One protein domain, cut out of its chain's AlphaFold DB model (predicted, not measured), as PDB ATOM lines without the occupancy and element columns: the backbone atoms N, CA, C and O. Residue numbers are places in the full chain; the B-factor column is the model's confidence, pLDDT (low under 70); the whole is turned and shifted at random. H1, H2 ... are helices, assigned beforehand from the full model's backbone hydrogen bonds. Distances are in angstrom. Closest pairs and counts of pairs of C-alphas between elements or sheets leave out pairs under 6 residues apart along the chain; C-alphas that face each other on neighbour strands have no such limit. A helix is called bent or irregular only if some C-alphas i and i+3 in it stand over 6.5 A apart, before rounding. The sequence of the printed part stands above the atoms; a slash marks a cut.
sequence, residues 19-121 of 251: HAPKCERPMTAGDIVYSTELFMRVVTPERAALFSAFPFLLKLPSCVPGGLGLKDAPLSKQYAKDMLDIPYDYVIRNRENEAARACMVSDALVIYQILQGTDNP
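This is residues 19 to 121 of the 251 residues of an uncharacterized protein of Rhizopogon vesiculosus (UniProt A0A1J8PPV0). One long bent helix, H4, makes the bar of an open, elongated frame; H1 packs at a slant on its first arm, H4a, while H2 and H3 at one end and H5 at the other stand off to the same side like two legs. The 103 printed residues hold five named helices, H1 to H5 in chain order, and no named strand: all helix. The whole is loose, with a radius of gyration of the C-alphas of 17.9 A, and spans 52 by 27 by 23 A.

Start at H1, residues 29 to 42; it meets H2, residues 45 to 53, only through their link. H3, residues 55 to 59, is close to H2 but not clearly touching, the closest C-alphas being Phe 51 and Leu 57, 6.3 A apart. H4, residues 73 to 95, was assigned as one helix by its hydrogen bonds but is bent, with C-alphas 84 and 87 6.5 A apart; its arms H4a, 73 to 84, and H4b, 87 to 95, stand at a shallow tilt of 31 degrees. H1 touches H4a, closest at the C-alphas of Phe 39 and Ser 76, 5.8 A, at a steep tilt of 39 degrees, opposite ways. H5, residues 104 to 111, touches H4b, closest at the C-alphas of Val 91 and Ser 106, 6.8 A, at a steep tilt of 61 degrees, the same way. H2 and H3 are each apart from H5. Every O i to N i+4 pair is within hydrogen-bond range in H1, H2, H4b and H5; H4a has 7 of 8, and H3 0 of 1 but 2 of 2 O i to N i+3 pairs.

Find C-alpha 29 at (224.050, 208.765, 155.988); from there H1 runs 20.2 A. H2 measures 12.1 A and H3 8.0 A. Find C-alpha 73 at (228.054, 227.825, 163.956), where H4a begins its 16.9 A; H4b measures 12.5 A. H5 runs 10.4 A to C-alpha 111 at (207.156, 202.299, 177.704).

The C-alphas farthest apart, Gly 66 and Glu 98, are 52.4 A apart. The printed part has no cut; the link from H3 to H4, residues 60 to 72, is long. Look for pLDDT under 70 at residues 19 to 26, 65 to 68, 96 to 101 and 115 to 119.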
ATOM      1  N   HIS A  19     215.937 229.040 153.665       30.48
ATOM      2  CA  HIS A  19     215.017 228.004 154.076       30.48
ATOM      3  C   HIS A  19     215.591 226.752 153.422       30.48
ATOM      4  O   HIS A  19     215.371 226.516 152.236       30.48
ATOM      5  N   ALA A  20     216.424 226.006 154.158       32.31
ATOM      6  CA  ALA A  20     216.537 224.595 153.870       32.31
ATOM      7  C   ALA A  20     215.071 224.161 153.817       32.31
ATOM      8  O   ALA A  20     214.372 224.355 154.823       32.31
ATOM      9  N   PRO A  21     214.544 223.790 152.634       31.41
ATOM     10  CA  PRO A  21     213.158 223.375 152.544       31.41
ATOM     11  C   PRO A  21     212.987 222.356 153.658       31.41
ATOM     12  O   PRO A  21     213.873 221.512 153.804       31.41
ATOM     13  N   LYS A  22     211.954 222.505 154.504       40.12
ATOM     14  CA  LYS A  22     211.597 221.478 155.492       40.12
ATOM     15  C   LYS A  22     211.597 220.177 154.718       40.12
ATOM     16  O   LYS A  22     210.717 219.964 153.887       40.12
ATOM     17  N   CYS A  23     212.672 219.417 154.851       40.41
ATOM     18  CA  CYS A  23     212.957 218.459 153.819       40.41
ATOM     19  C   CYS A  23     212.078 217.278 154.168       40.41
ATOM     20  O   CYS A  23     212.311 216.585 155.148       40.41
ATOM     21  N   GLU A  24     211.056 217.056 153.352       52.38
ATOM     22  CA  GLU A  24     210.272 215.821 153.328       52.38
ATOM     23  C   GLU A  24     211.145 214.589 153.007       52.38
ATOM     24  O   GLU A  24     210.633 213.477 152.930       52.38
ATOM     25  N   ARG A  25     212.467 214.763 152.833       61.59
ATOM     26  CA  ARG A  25     213.424 213.684 152.608       61.59
ATOM     27  C   ARG A  25     213.912 213.109 153.945       61.59
ATOM     28  O   ARG A  25     214.210 213.875 154.862       61.59
ATOM     29  N   PRO A  26     214.048 211.780 154.050       67.94
ATOM     30  CA  PRO A  26     214.678 211.157 155.204       67.94
ATOM     31  C   PRO A  26     216.130 211.635 155.345       67.94
ATOM     32  O   PRO A  26     216.803 211.918 154.349       67.94
ATOM     33  N   MET A  27     216.609 211.711 156.588       79.62
ATOM     34  CA  MET A  27     218.018 211.979 156.870       79.62
ATOM     35  C   MET A  27     218.879 210.877 156.249       79.62
ATOM     36  O   MET A  27     218.625 209.691 156.462       79.62
ATOM     37  N   THR A  28     219.878 211.266 155.458       84.25
ATOM     38  CA  THR A  28     220.782 210.316 154.804       84.25
ATOM     39  C   THR A  28     222.053 210.124 155.620       84.25
ATOM     40  O   THR A  28     222.435 210.977 156.422       84.25
ATOM     41  N   ALA A  29     222.762 209.026 155.361       81.94
ATOM     42  CA  ALA A  29     224.050 208.765 155.988       81.94
ATOM     43  C   ALA A  29     225.085 209.878 155.710       81.94
ATOM     44  O   ALA A  29     225.876 210.223 156.582       81.94
ATOM     45  N   GLY A  30     225.025 210.499 154.525       84.75
ATOM     46  CA  GLY A  30     225.882 211.633 154.173       84.75
ATOM     47  C   GLY A  30     225.583 212.894 154.986       84.75
ATOM     48  O   GLY A  30     226.518 213.579 155.393       84.75
ATOM     49  N   ASP A  31     224.309 213.177 155.284       86.31
ATOM     50  CA  ASP A  31     223.939 214.328 156.125       86.31
ATOM     51  C   ASP A  31     224.494 214.177 157.551       86.31
ATOM     52  O   ASP A  31     224.902 215.160 158.166       86.31
ATOM     53  N   ILE A  32     224.537 212.945 158.067       84.81
ATOM     54  CA  ILE A  32     225.052 212.626 159.406       84.81
ATOM     55  C   ILE A  32     226.557 212.835 159.467       84.81
ATOM     56  O   ILE A  32     227.035 213.553 160.341       84.81
ATOM     57  N   VAL A  33     227.294 212.258 158.514       85.88
ATOM     58  CA  VAL A  33     228.751 212.428 158.438       85.88
ATOM     59  C   VAL A  33     229.097 213.909 158.294       85.88
ATOM     60  O   VAL A  33     229.920 214.425 159.044       85.88
ATOM     61  N   TYR A  34     228.403 214.622 157.404       88.19
ATOM     62  CA  TYR A  34     228.612 216.054 157.218       88.19
ATOM     63  C   TYR A  34     228.292 216.872 158.479       88.19
ATOM     64  O   TYR A  34     229.042 217.782 158.827       88.19
ATOM     65  N   SER A  35     227.203 216.546 159.184       86.75
ATOM     66  CA  SER A  35     226.841 217.177 160.461       86.75
ATOM     67  C   SER A  35     227.953 217.013 161.500       86.75
ATOM     68  O   SER A  35     228.368 217.996 162.120       86.75
ATOM     69  N   THR A  36     228.489 215.796 161.645       83.19
ATOM     70  CA  THR A  36     229.596 215.496 162.563       83.19
ATOM     71  C   THR A  36     230.875 216.233 162.165       83.19
ATOM     72  O   THR A  36     231.502 216.869 163.014       83.19
ATOM     73  N   GLU A  37     231.248 216.238 160.882       86.00
ATOM     74  CA  GLU A  37     232.411 216.990 160.387       86.00
ATOM     75  C   GLU A  37     232.277 218.493 160.651       86.00
ATOM     76  O   GLU A  37     233.211 219.148 161.127       86.00
ATOM     77  N   LEU A  38     231.096 219.050 160.377       87.25
ATOM     78  CA  LEU A  38     230.796 220.456 160.613       87.25
ATOM     79  C   LEU A  38     230.869 220.790 162.108       87.25
ATOM     80  O   LEU A  38     231.448 221.814 162.478       87.25
ATOM     81  N   PHE A  39     230.333 219.921 162.969       84.69
ATOM     82  CA  PHE A  39     230.428 220.060 164.421       84.69
ATOM     83  C   PHE A  39     231.886 220.054 164.896       84.69
ATOM     84  O   PHE A  39     232.303 220.992 165.578       84.69
ATOM     85  N   MET A  40     232.685 219.071 164.469       84.12
ATOM     86  CA  MET A  40     234.113 218.966 164.805       84.12
ATOM     87  C   MET A  40     234.911 220.180 164.317       84.12
ATOM     88  O   MET A  40     235.836 220.645 164.988       84.12
ATOM     89  N   ARG A  41     234.527 220.755 163.172       83.69
ATOM     90  CA  ARG A  41     235.139 221.979 162.653       83.69
ATOM     91  C   ARG A  41     234.801 223.200 163.494       83.69
ATOM     92  O   ARG A  41     235.647 224.086 163.602       83.69
ATOM     93  N   VAL A  42     233.590 223.294 164.042       84.62
ATOM     94  CA  VAL A  42     233.143 224.426 164.870       84.62
ATOM     95  C   VAL A  42     233.713 224.319 166.286       84.62
ATOM     96  O   VAL A  42     234.263 225.302 166.788       84.62
ATOM     97  N   VAL A  43     233.647 223.129 166.887       83.25
ATOM     98  CA  VAL A  43     233.994 222.842 168.285       83.25
ATOM     99  C   VAL A  43     235.333 222.105 168.362       83.25
ATOM    100  O   VAL A  43     235.436 220.983 168.846       83.25
ATOM    101  N   THR A  44     236.401 222.748 167.887       85.31
ATOM    102  CA  THR A  44     237.755 222.232 168.131       85.31
ATOM    103  C   THR A  44     238.078 222.321 169.628       85.31
ATOM    104  O   THR A  44     237.582 223.234 170.296       85.31
ATOM    105  N   PRO A  45     238.924 221.437 170.189       83.38
ATOM    106  CA  PRO A  45     239.248 221.453 171.620       83.38
ATOM    107  C   PRO A  45     239.799 222.809 172.084       83.38
ATOM    108  O   PRO A  45     239.435 223.301 173.149       83.38
ATOM    109  N   GLU A  46     240.597 223.471 171.243       85.94
ATOM    110  CA  GLU A  46     241.114 224.823 171.482       85.94
ATOM    111  C   GLU A  46     239.989 225.860 171.614       85.94
ATOM    112  O   GLU A  46     240.001 226.697 172.518       85.94
ATOM    113  N   ARG A  47     238.984 225.797 170.731       84.06
ATOM    114  CA  ARG A  47     237.832 226.707 170.762       84.06
ATOM    115  C   ARG A  47     236.879 226.378 171.900       84.06
ATOM    116  O   ARG A  47     236.367 227.297 172.523       84.06
ATOM    117  N   ALA A  48     236.665 225.099 172.197       84.31
ATOM    118  CA  ALA A  48     235.871 224.667 173.341       84.31
ATOM    119  C   ALA A  48     236.489 225.183 174.650       84.31
ATOM    120  O   ALA A  48     235.792 225.798 175.459       84.31
ATOM    121  N   ALA A  49     237.811 225.043 174.809       86.31
ATOM    122  CA  ALA A  49     238.544 225.612 175.936       86.31
ATOM    123  C   ALA A  49     238.389 227.142 175.985       86.31
ATOM    124  O   ALA A  49     238.049 227.689 177.032       86.31
ATOM    125  N   LEU A  50     238.533 227.827 174.845       85.94
ATOM    126  CA  LEU A  50     238.365 229.278 174.755       85.94
ATOM    127  C   LEU A  50     236.949 229.746 175.139       85.94
ATOM    128  O   LEU A  50     236.810 230.695 175.907       85.94
ATOM    129  N   PHE A  51     235.900 229.086 174.640       85.06
ATOM    130  CA  PHE A  51     234.511 229.421 174.966       85.06
ATOM    131  C   PHE A  51     234.162 229.103 176.421       85.06
ATOM    132  O   PHE A  51     233.383 229.838 177.026       85.06
ATOM    133  N   SER A  52     234.769 228.059 176.996       86.19
ATOM    134  CA  SER A  52     234.619 227.748 178.420       86.19
ATOM    135  C   SER A  52     235.299 228.795 179.315       86.19
ATOM    136  O   SER A  52     234.709 229.234 180.300       86.19
ATOM    137  N   ALA A  53     236.494 229.266 178.939       89.69
ATOM    138  CA  ALA A  53     237.236 230.293 179.666       89.69
ATOM    139  C   ALA A  53     236.615 231.694 179.524       89.69
ATOM    140  O   ALA A  53     236.619 232.477 180.474       89.69
ATOM    141  N   PHE A  54     236.061 232.017 178.350       87.88
ATOM    142  CA  PHE A  54     235.494 233.331 178.042       87.88
ATOM    143  C   PHE A  54     234.078 233.216 177.443       87.88
ATOM    144  O   PHE A  54     233.887 233.414 176.238       87.88
ATOM    145  N   PRO A  55     233.043 232.993 178.277       84.56
ATOM    146  CA  PRO A  55     231.669 232.762 177.814       84.56
ATOM    147  C   PRO A  55     231.058 233.920 177.010       84.56
ATOM    148  O   PRO A  55     230.117 233.726 176.240       84.56
ATOM    149  N   PHE A  56     231.580 235.143 177.156       85.62
ATOM    150  CA  PHE A  56     231.102 236.300 176.393       85.62
ATOM    151  C   PHE A  56     231.374 236.180 174.885       85.62
ATOM    152  O   PHE A  56     230.669 236.810 174.095       85.62
ATOM    153  N   LEU A  57     232.336 235.346 174.471       82.00
ATOM    154  CA  LEU A  57     232.649 235.106 173.061       82.00
ATOM    155  C   LEU A  57     231.517 234.380 172.316       82.00
ATOM    156  O   LEU A  57     231.380 234.567 171.110       82.00
ATOM    157  N   LEU A  58     230.651 233.640 173.023       79.00
ATOM    158  CA  LEU A  58     229.465 232.996 172.440       79.00
ATOM    159  C   LEU A  58     228.418 234.004 171.934       79.00
ATOM    160  O   LEU A  58     227.549 233.644 171.145       79.00
ATOM    161  N   LYS A  59     228.483 235.267 172.383       80.56
ATOM    162  CA  LYS A  59     227.556 236.337 171.974       80.56
ATOM    163  C   LYS A  59     228.045 237.126 170.755       80.56
ATOM    164  O   LYS A  59     227.373 238.068 170.336       80.56
ATOM    165  N   LEU A  60     229.217 236.794 170.212       81.94
ATOM    166  CA  LEU A  60     229.768 237.494 169.059       81.94
ATOM    167  C   LEU A  60     228.994 237.147 167.775       81.94
ATOM    168  O   LEU A  60     228.636 235.987 167.565       81.94
ATOM    169  N   PRO A  61     228.754 238.129 166.890       76.94
ATOM    170  CA  PRO A  61     228.108 237.874 165.609       76.94
ATOM    171  C   PRO A  61     228.987 237.002 164.699       76.94
ATOM    172  O   PRO A  61     230.216 237.076 164.728       76.94
ATOM    173  N   SER A  62     228.349 236.220 163.825       74.88
ATOM    174  CA  SER A  62     229.000 235.287 162.887       74.88
ATOM    175  C   SER A  62     229.989 235.947 161.918       74.88
ATOM    176  O   SER A  62     230.863 235.282 161.362       74.88
ATOM    177  N   CYS A  63     229.886 237.264 161.733       72.38
ATOM    178  CA  CYS A  63     230.718 238.038 160.818       72.38
ATOM    179  C   CYS A  63     232.116 238.371 161.358       72.38
ATOM    180  O   CYS A  63     232.908 238.925 160.600       72.38
ATOM    181  N   VAL A  64     232.440 238.069 162.625       74.88
ATOM    182  CA  VAL A  64     233.763 238.387 163.189       74.88
ATOM    183  C   VAL A  64     234.852 237.569 162.468       74.88
ATOM    184  O   VAL A  64     234.860 236.338 162.557       74.88
ATOM    185  N   PRO A  65     235.782 238.219 161.740       62.47
ATOM    186  CA  PRO A  65     236.905 237.532 161.118       62.47
ATOM    187  C   PRO A  65     237.912 237.137 162.203       62.47
ATOM    188  O   PRO A  65     238.297 237.968 163.020       62.47
ATOM    189  N   GLY A  66     238.341 235.873 162.233       65.56
ATOM    190  CA  GLY A  66     239.337 235.443 163.226       65.56
ATOM    191  C   GLY A  66     239.412 233.952 163.538       65.56
ATOM    192  O   GLY A  66     239.896 233.595 164.602       65.56
ATOM    193  N   GLY A  67     238.916 233.064 162.672       66.94
ATOM    194  CA  GLY A  67     239.105 231.622 162.875       66.94
ATOM    195  C   GLY A  67     238.387 231.026 164.096       66.94
ATOM    196  O   GLY A  67     238.664 229.886 164.439       66.94
ATOM    197  N   LEU A  68     237.444 231.747 164.719       69.88
ATOM    198  CA  LEU A  68     236.627 231.277 165.852       69.88
ATOM    199  C   LEU A  68     235.490 230.314 165.449       69.88
ATOM    200  O   LEU A  68     234.696 229.919 166.292       69.88
ATOM    201  N   GLY A  69     235.355 229.968 164.163       71.06
ATOM    202  CA  GLY A  69     234.297 229.066 163.679       71.06
ATOM    203  C   GLY A  69     232.877 229.648 163.698       71.06
ATOM    204  O   GLY A  69     231.927 228.951 163.363       71.06
ATOM    205  N   LEU A  70     232.712 230.932 164.036       76.56
ATOM    206  CA  LEU A  70     231.397 231.568 164.207       76.56
ATOM    207  C   LEU A  70     230.574 231.676 162.910       76.56
ATOM    208  O   LEU A  70     229.360 231.849 162.978       76.56
ATOM    209  N   LYS A  71     231.210 231.560 161.736       80.44
ATOM    210  CA  LYS A  71     230.524 231.526 160.431       80.44
ATOM    211  C   LYS A  71     229.747 230.228 160.212       80.44
ATOM    212  O   LYS A  71     228.648 230.272 159.673       80.44
ATOM    213  N   ASP A  72     230.306 229.114 160.675       83.31
ATOM    214  CA  ASP A  72     229.756 227.770 160.482       83.31
ATOM    215  C   ASP A  72     228.815 227.371 161.639       83.31
ATOM    216  O   ASP A  72     228.005 226.456 161.507       83.31
ATOM    217  N   ALA A  73     228.863 228.094 162.766       82.88
ATOM    218  CA  ALA A  73     228.054 227.825 163.956       82.88
ATOM    219  C   ALA A  73     226.523 227.836 163.727       82.88
ATOM    220  O   ALA A  73     225.856 226.946 164.257       82.88
ATOM    221  N   PRO A  74     225.924 228.768 162.950       86.62
ATOM    222  CA  PRO A  74     224.484 228.737 162.678       86.62
ATOM    223  C   PRO A  74     224.066 227.480 161.913       86.62
ATOM    224  O   PRO A  74     223.043 226.879 162.236       86.62
ATOM    225  N   LEU A  75     224.887 227.063 160.946       88.44
ATOM    226  CA  LEU A  75     224.648 225.866 160.150       88.44
ATOM    227  C   LEU A  75     224.809 224.607 161.008       88.44
ATOM    228  O   LEU A  75     223.933 223.751 161.000       88.44
ATOM    229  N   SER A  76     225.864 224.531 161.826       87.06
ATOM    230  CA  SER A  76     226.068 223.429 162.776       87.06
ATOM    231  C   SER A  76     224.899 223.297 163.754       87.06
ATOM    232  O   SER A  76     224.409 222.196 163.990       87.06
ATOM    233  N   LYS A  77     224.380 224.422 164.264       88.12
ATOM    234  CA  LYS A  77     223.200 224.431 165.137       88.12
ATOM    235  C   LYS A  77     221.950 223.911 164.427       88.12
ATOM    236  O   LYS A  77     221.143 223.225 165.050       88.12
ATOM    237  N   GLN A  78     221.774 224.256 163.152       90.31
ATOM    238  CA  GLN A  78     220.660 223.758 162.353       90.31
ATOM    239  C   GLN A  78     220.758 222.243 162.160       90.31
ATOM    240  O   GLN A  78     219.809 221.543 162.491       90.31
ATOM    241  N   TYR A  79     221.916 221.734 161.732       89.50
ATOM    242  CA  TYR A  79     222.128 220.294 161.571       89.50
ATOM    243  C   TYR A  79     221.946 219.525 162.880       89.50
ATOM    244  O   TYR A  79     221.295 218.488 162.876       89.50
ATOM    245  N   ALA A  80     222.439 220.048 164.007       88.19
ATOM    246  CA  ALA A  80     222.229 219.433 165.317       88.19
ATOM    247  C   ALA A  80     220.737 219.313 165.670       88.19
ATOM    248  O   ALA A  80     220.306 218.303 166.220       88.19
ATOM    249  N   LYS A  81     219.935 220.328 165.323       91.00
ATOM    250  CA  LYS A  81     218.483 220.284 165.502       91.00
ATOM    251  C   LYS A  81     217.833 219.270 164.559       91.00
ATOM    252  O   LYS A  81     217.027 218.457 165.001       91.00
ATOM    253  N   ASP A  82     218.210 219.288 163.287       90.25
ATOM    254  CA  ASP A  82     217.672 218.381 162.273       90.25
ATOM    255  C   ASP A  82     217.986 216.912 162.614       90.25
ATOM    256  O   ASP A  82     217.142 216.040 162.414       90.25
ATOM    257  N   MET A  83     219.152 216.639 163.211       87.81
ATOM    258  CA  MET A  83     219.556 215.309 163.687       87.81
ATOM    259  C   MET A  83     218.660 214.757 164.801       87.81
ATOM    260  O   MET A  83     218.500 213.544 164.913       87.81
ATOM    261  N   LEU A  84     218.062 215.639 165.605       89.38
ATOM    262  CA  LEU A  84     217.118 215.283 166.665       89.38
ATOM    263  C   LEU A  84     215.689 215.158 166.127       89.38
ATOM    264  O   LEU A  84     214.973 214.211 166.453       89.38
ATOM    265  N   ASP A  85     215.264 216.134 165.326       89.62
ATOM    266  CA  ASP A  85     213.867 216.285 164.932       89.62
ATOM    267  C   ASP A  85     213.483 215.362 163.767       89.62
ATOM    268  O   ASP A  85     212.433 214.728 163.825       89.62
ATOM    269  N   ILE A  86     214.328 215.217 162.737       87.50
ATOM    270  CA  ILE A  86     213.971 214.456 161.525       87.50
ATOM    271  C   ILE A  86     213.712 212.966 161.821       87.50
ATOM    272  O   ILE A  86     212.659 212.469 161.406       87.50
ATOM    273  N   PRO A  87     214.599 212.226 162.525       84.25
ATOM    274  CA  PRO A  87     214.366 210.806 162.796       84.25
ATOM    275  C   PRO A  87     213.156 210.575 163.706       84.25
ATOM    276  O   PRO A  87     212.412 209.614 163.522       84.25
ATOM    277  N   TYR A  88     212.934 211.471 164.669       86.25
ATOM    278  CA  TYR A  88     211.787 211.398 165.566       86.25
ATOM    279  C   TYR A  88     210.473 211.644 164.822       86.25
ATOM    280  O   TYR A  88     209.556 210.827 164.905       86.25
ATOM    281  N   ASP A  89     210.396 212.725 164.044       86.44
ATOM    282  CA  ASP A  89     209.210 213.071 163.259       86.44
ATOM    283  C   ASP A  89     208.860 211.964 162.260       86.44
ATOM    284  O   ASP A  89     207.683 211.668 162.053       86.44
ATOM    285  N   TYR A  90     209.868 211.320 161.663       84.25
ATOM    286  CA  TYR A  90     209.676 210.163 160.791       84.25
ATOM    287  C   TYR A  90     208.956 209.012 161.511       84.25
ATOM    288  O   TYR A  90     208.013 208.435 160.966       84.25
ATOM    289  N   VAL A  91     209.355 208.700 162.748       84.31
ATOM    290  CA  VAL A  91     208.719 207.644 163.553       84.31
ATOM    291  C   VAL A  91     207.285 208.013 163.918       84.31
ATOM    292  O   VAL A  91     206.392 207.180 163.766       84.31
ATOM    293  N   ILE A  92     207.041 209.255 164.347       84.06
ATOM    294  CA  ILE A  92     205.689 209.723 164.688       84.06
ATOM    295  C   ILE A  92     204.751 209.633 163.478       84.06
ATOM    296  O   ILE A  92     203.665 209.073 163.601       84.06
ATOM    297  N   ARG A  93     205.186 210.093 162.298       82.31
ATOM    298  CA  ARG A  93     204.380 210.035 161.063       82.31
ATOM    299  C   ARG A  93     204.088 208.603 160.621       82.31
ATOM    300  O   ARG A  93     202.975 208.290 160.215       82.31
ATOM    301  N   ASN A  94     205.078 207.716 160.691       78.25
ATOM    302  CA  ASN A  94     204.904 206.338 160.230       78.25
ATOM    303  C   ASN A  94     204.101 205.476 161.204       78.25
ATOM    304  O   ASN A  94     203.556 204.448 160.801       78.25
ATOM    305  N   ARG A  95     204.000 205.895 162.468       72.38
ATOM    306  CA  ARG A  95     203.153 205.254 163.475       72.38
ATOM    307  C   ARG A  95     201.670 205.350 163.137       72.38
ATOM    308  O   ARG A  95     200.944 204.391 163.369       72.38
ATOM    309  N   GLU A  96     201.235 206.478 162.579       64.62
ATOM    310  CA  GLU A  96     199.831 206.720 162.222       64.62
ATOM    311  C   GLU A  96     199.349 205.827 161.066       64.62
ATOM    312  O   GLU A  96     198.160 205.554 160.954       64.62
ATOM    313  N   ASN A  97     200.270 205.312 160.246       65.44
ATOM    314  CA  ASN A  97     199.953 204.542 159.043       65.44
ATOM    315  C   ASN A  97     199.911 203.012 159.260       65.44
ATOM    316  O   ASN A  97     200.016 202.275 158.283       65.44
ATOM    317  N   GLU A  98     199.839 202.517 160.507       56.16
ATOM    318  CA  GLU A  98     199.893 201.083 160.908       56.16
ATOM    319  C   GLU A  98     201.123 200.282 160.403       56.16
ATOM    320  O   GLU A  98     201.310 199.119 160.754       56.16
ATOM    321  N   ALA A  99     202.024 200.909 159.641       54.91
ATOM    322  CA  ALA A  99     203.211 200.304 159.038       54.91
ATOM    323  C   ALA A  99     204.499 200.512 159.858       54.91
ATOM    324  O   ALA A  99     205.595 200.180 159.392       54.91
ATOM    325  N   ALA A 100     204.412 201.091 161.060       56.22
ATOM    326  CA  ALA A 100     205.588 201.343 161.885       56.22
ATOM    327  C   ALA A 100     206.208 200.028 162.378       56.22
ATOM    328  O   ALA A 100     205.727 199.396 163.317       56.22
ATOM    329  N   ARG A 101     207.324 199.642 161.750       65.50
ATOM    330  CA  ARG A 101     208.244 198.632 162.285       65.50
ATOM    331  C   ARG A 101     208.665 199.016 163.707       65.50
ATOM    332  O   ARG A 101     208.868 200.198 163.991       65.50
ATOM    333  N   ALA A 102     208.837 198.011 164.566       78.56
ATOM    334  CA  ALA A 102     209.408 198.187 165.897       78.56
ATOM    335  C   ALA A 102     210.739 198.951 165.800       78.56
ATOM    336  O   ALA A 102     211.593 198.631 164.968       78.56
ATOM    337  N   CYS A 103     210.886 199.997 166.607       85.56
ATOM    338  CA  CYS A 103     212.093 200.810 166.658       85.56
ATOM    339  C   CYS A 103     212.240 201.427 168.049       85.56
ATOM    340  O   CYS A 103     211.247 201.643 168.745       85.56
ATOM    341  N   MET A 104     213.474 201.772 168.423       88.50
ATOM    342  CA  MET A 104     213.800 202.280 169.761       88.50
ATOM    343  C   MET A 104     212.925 203.468 170.192       88.50
ATOM    344  O   MET A 104     212.516 203.543 171.346       88.50
ATOM    345  N   VAL A 105     212.606 204.387 169.271       88.81
ATOM    346  CA  VAL A 105     211.743 205.543 169.559       88.81
ATOM    347  C   VAL A 105     210.299 205.102 169.802       88.81
ATOM    348  O   VAL A 105     209.701 205.526 170.786       88.81
ATOM    349  N   SER A 106     209.739 204.236 168.952       87.19
ATOM    350  CA  SER A 106     208.385 203.695 169.140       87.19
ATOM    351  C   SER A 106     208.256 202.953 170.468       87.19
ATOM    352  O   SER A 106     207.301 203.193 171.207       87.19
ATOM    353  N   ASP A 107     209.237 202.113 170.799       87.94
ATOM    354  CA  ASP A 107     209.257 201.340 172.042       87.94
ATOM    355  C   ASP A 107     209.356 202.266 173.259       87.94
ATOM    356  O   ASP A 107     208.584 202.124 174.208       87.94
ATOM    357  N   ALA A 108     210.232 203.278 173.212       87.94
ATOM    358  CA  ALA A 108     210.349 204.277 174.272       87.94
ATOM    359  C   ALA A 108     209.036 205.049 174.481       87.94
ATOM    360  O   ALA A 108     208.593 205.218 175.616       87.94
ATOM    361  N   LEU A 109     208.367 205.475 173.405       85.44
ATOM    362  CA  LEU A 109     207.080 206.174 173.500       85.44
ATOM    363  C   LEU A 109     205.991 205.306 174.148       85.44
ATOM    364  O   LEU A 109     205.140 205.834 174.863       85.44
ATOM    365  N   VAL A 110     206.004 203.990 173.908       84.38
ATOM    366  CA  VAL A 110     205.071 203.043 174.540       84.38
ATOM    367  C   VAL A 110     205.413 202.837 176.017       84.38
ATOM    368  O   VAL A 110     204.530 202.969 176.862       84.38
ATOM    369  N   ILE A 111     206.681 202.557 176.333       85.12
ATOM    370  CA  ILE A 111     207.156 202.299 177.704       85.12
ATOM    371  C   ILE A 111     206.867 203.489 178.619       85.12
ATOM    372  O   ILE A 111     206.367 203.314 179.729       85.12
ATOM    373  N   TYR A 112     207.145 204.700 178.141       83.69
ATOM    374  CA  TYR A 112     206.950 205.926 178.908       83.69
ATOM    375  C   TYR A 112     205.542 206.522 178.778       83.69
ATOM    376  O   TYR A 112     205.293 207.602 179.304       83.69
ATOM    377  N   GLN A 113     204.619 205.834 178.091       78.75
ATOM    378  CA  GLN A 113     203.233 206.274 177.885       78.75
ATOM    379  C   GLN A 113     203.117 207.682 177.275       78.75
ATOM    380  O   GLN A 113     202.136 208.389 177.482       78.75
ATOM    381  N   ILE A 114     204.102 208.080 176.465       72.56
ATOM    382  CA  ILE A 114     204.122 209.371 175.774       72.56
ATOM    383  C   ILE A 114     203.297 209.219 174.498       72.56
ATOM    384  O   ILE A 114     203.805 209.059 173.384       72.56
ATOM    385  N   LEU A 115     201.982 209.192 174.675       62.91
ATOM    386  CA  LEU A 115     201.024 209.068 173.591       62.91
ATOM    387  C   LEU A 115     200.458 210.462 173.311       62.91
ATOM    388  O   LEU A 115     199.678 210.982 174.091       62.91
ATOM    389  N   GLN A 116     200.860 211.044 172.175       58.28
ATOM    390  CA  GLN A 116     200.465 212.375 171.671       58.28
ATOM    391  C   GLN A 116     201.249 213.600 172.190       58.28
ATOM    392  O   GLN A 116     200.795 214.729 172.056       58.28
ATOM    393  N   GLY A 117     202.486 213.413 172.661       57.53
ATOM    394  CA  GLY A 117     203.511 214.463 172.553       57.53
ATOM    395  C   GLY A 117     203.457 215.642 173.534       57.53
ATOM    396  O   GLY A 117     204.157 216.622 173.288       57.53
ATOM    397  N   THR A 118     202.712 215.574 174.642       55.28
ATOM    398  CA  THR A 118     202.615 216.730 175.566       55.28
ATOM    399  C   THR A 118     202.669 216.452 177.067       55.28
ATOM    400  O   THR A 118     202.707 217.415 177.826       55.28
ATOM    401  N   ASP A 119     202.779 215.204 177.527       62.44
ATOM    402  CA  ASP A 119     202.770 214.951 178.980       62.44
ATOM    403  C   ASP A 119     204.133 215.206 179.649       62.44
ATOM    404  O   ASP A 119     204.197 215.491 180.843       62.44
ATOM    405  N   ASN A 120     205.231 215.174 178.879       76.06
ATOM    406  CA  ASN A 120     206.569 215.507 179.370       76.06
ATOM    407  C   ASN A 120     207.522 215.959 178.232       76.06
ATOM    408  O   ASN A 120     208.130 215.117 177.564       76.06
ATOM    409  N   PRO A 121     207.683 217.277 177.987       81.88
ATOM    410  CA  PRO A 121     208.538 217.788 176.908       81.88
ATOM    411  C   PRO A 121     210.035 217.513 177.129       81.88
ATOM    412  O   PRO A 121     210.797 217.401 176.166       81.88
TER     413      PRO A 121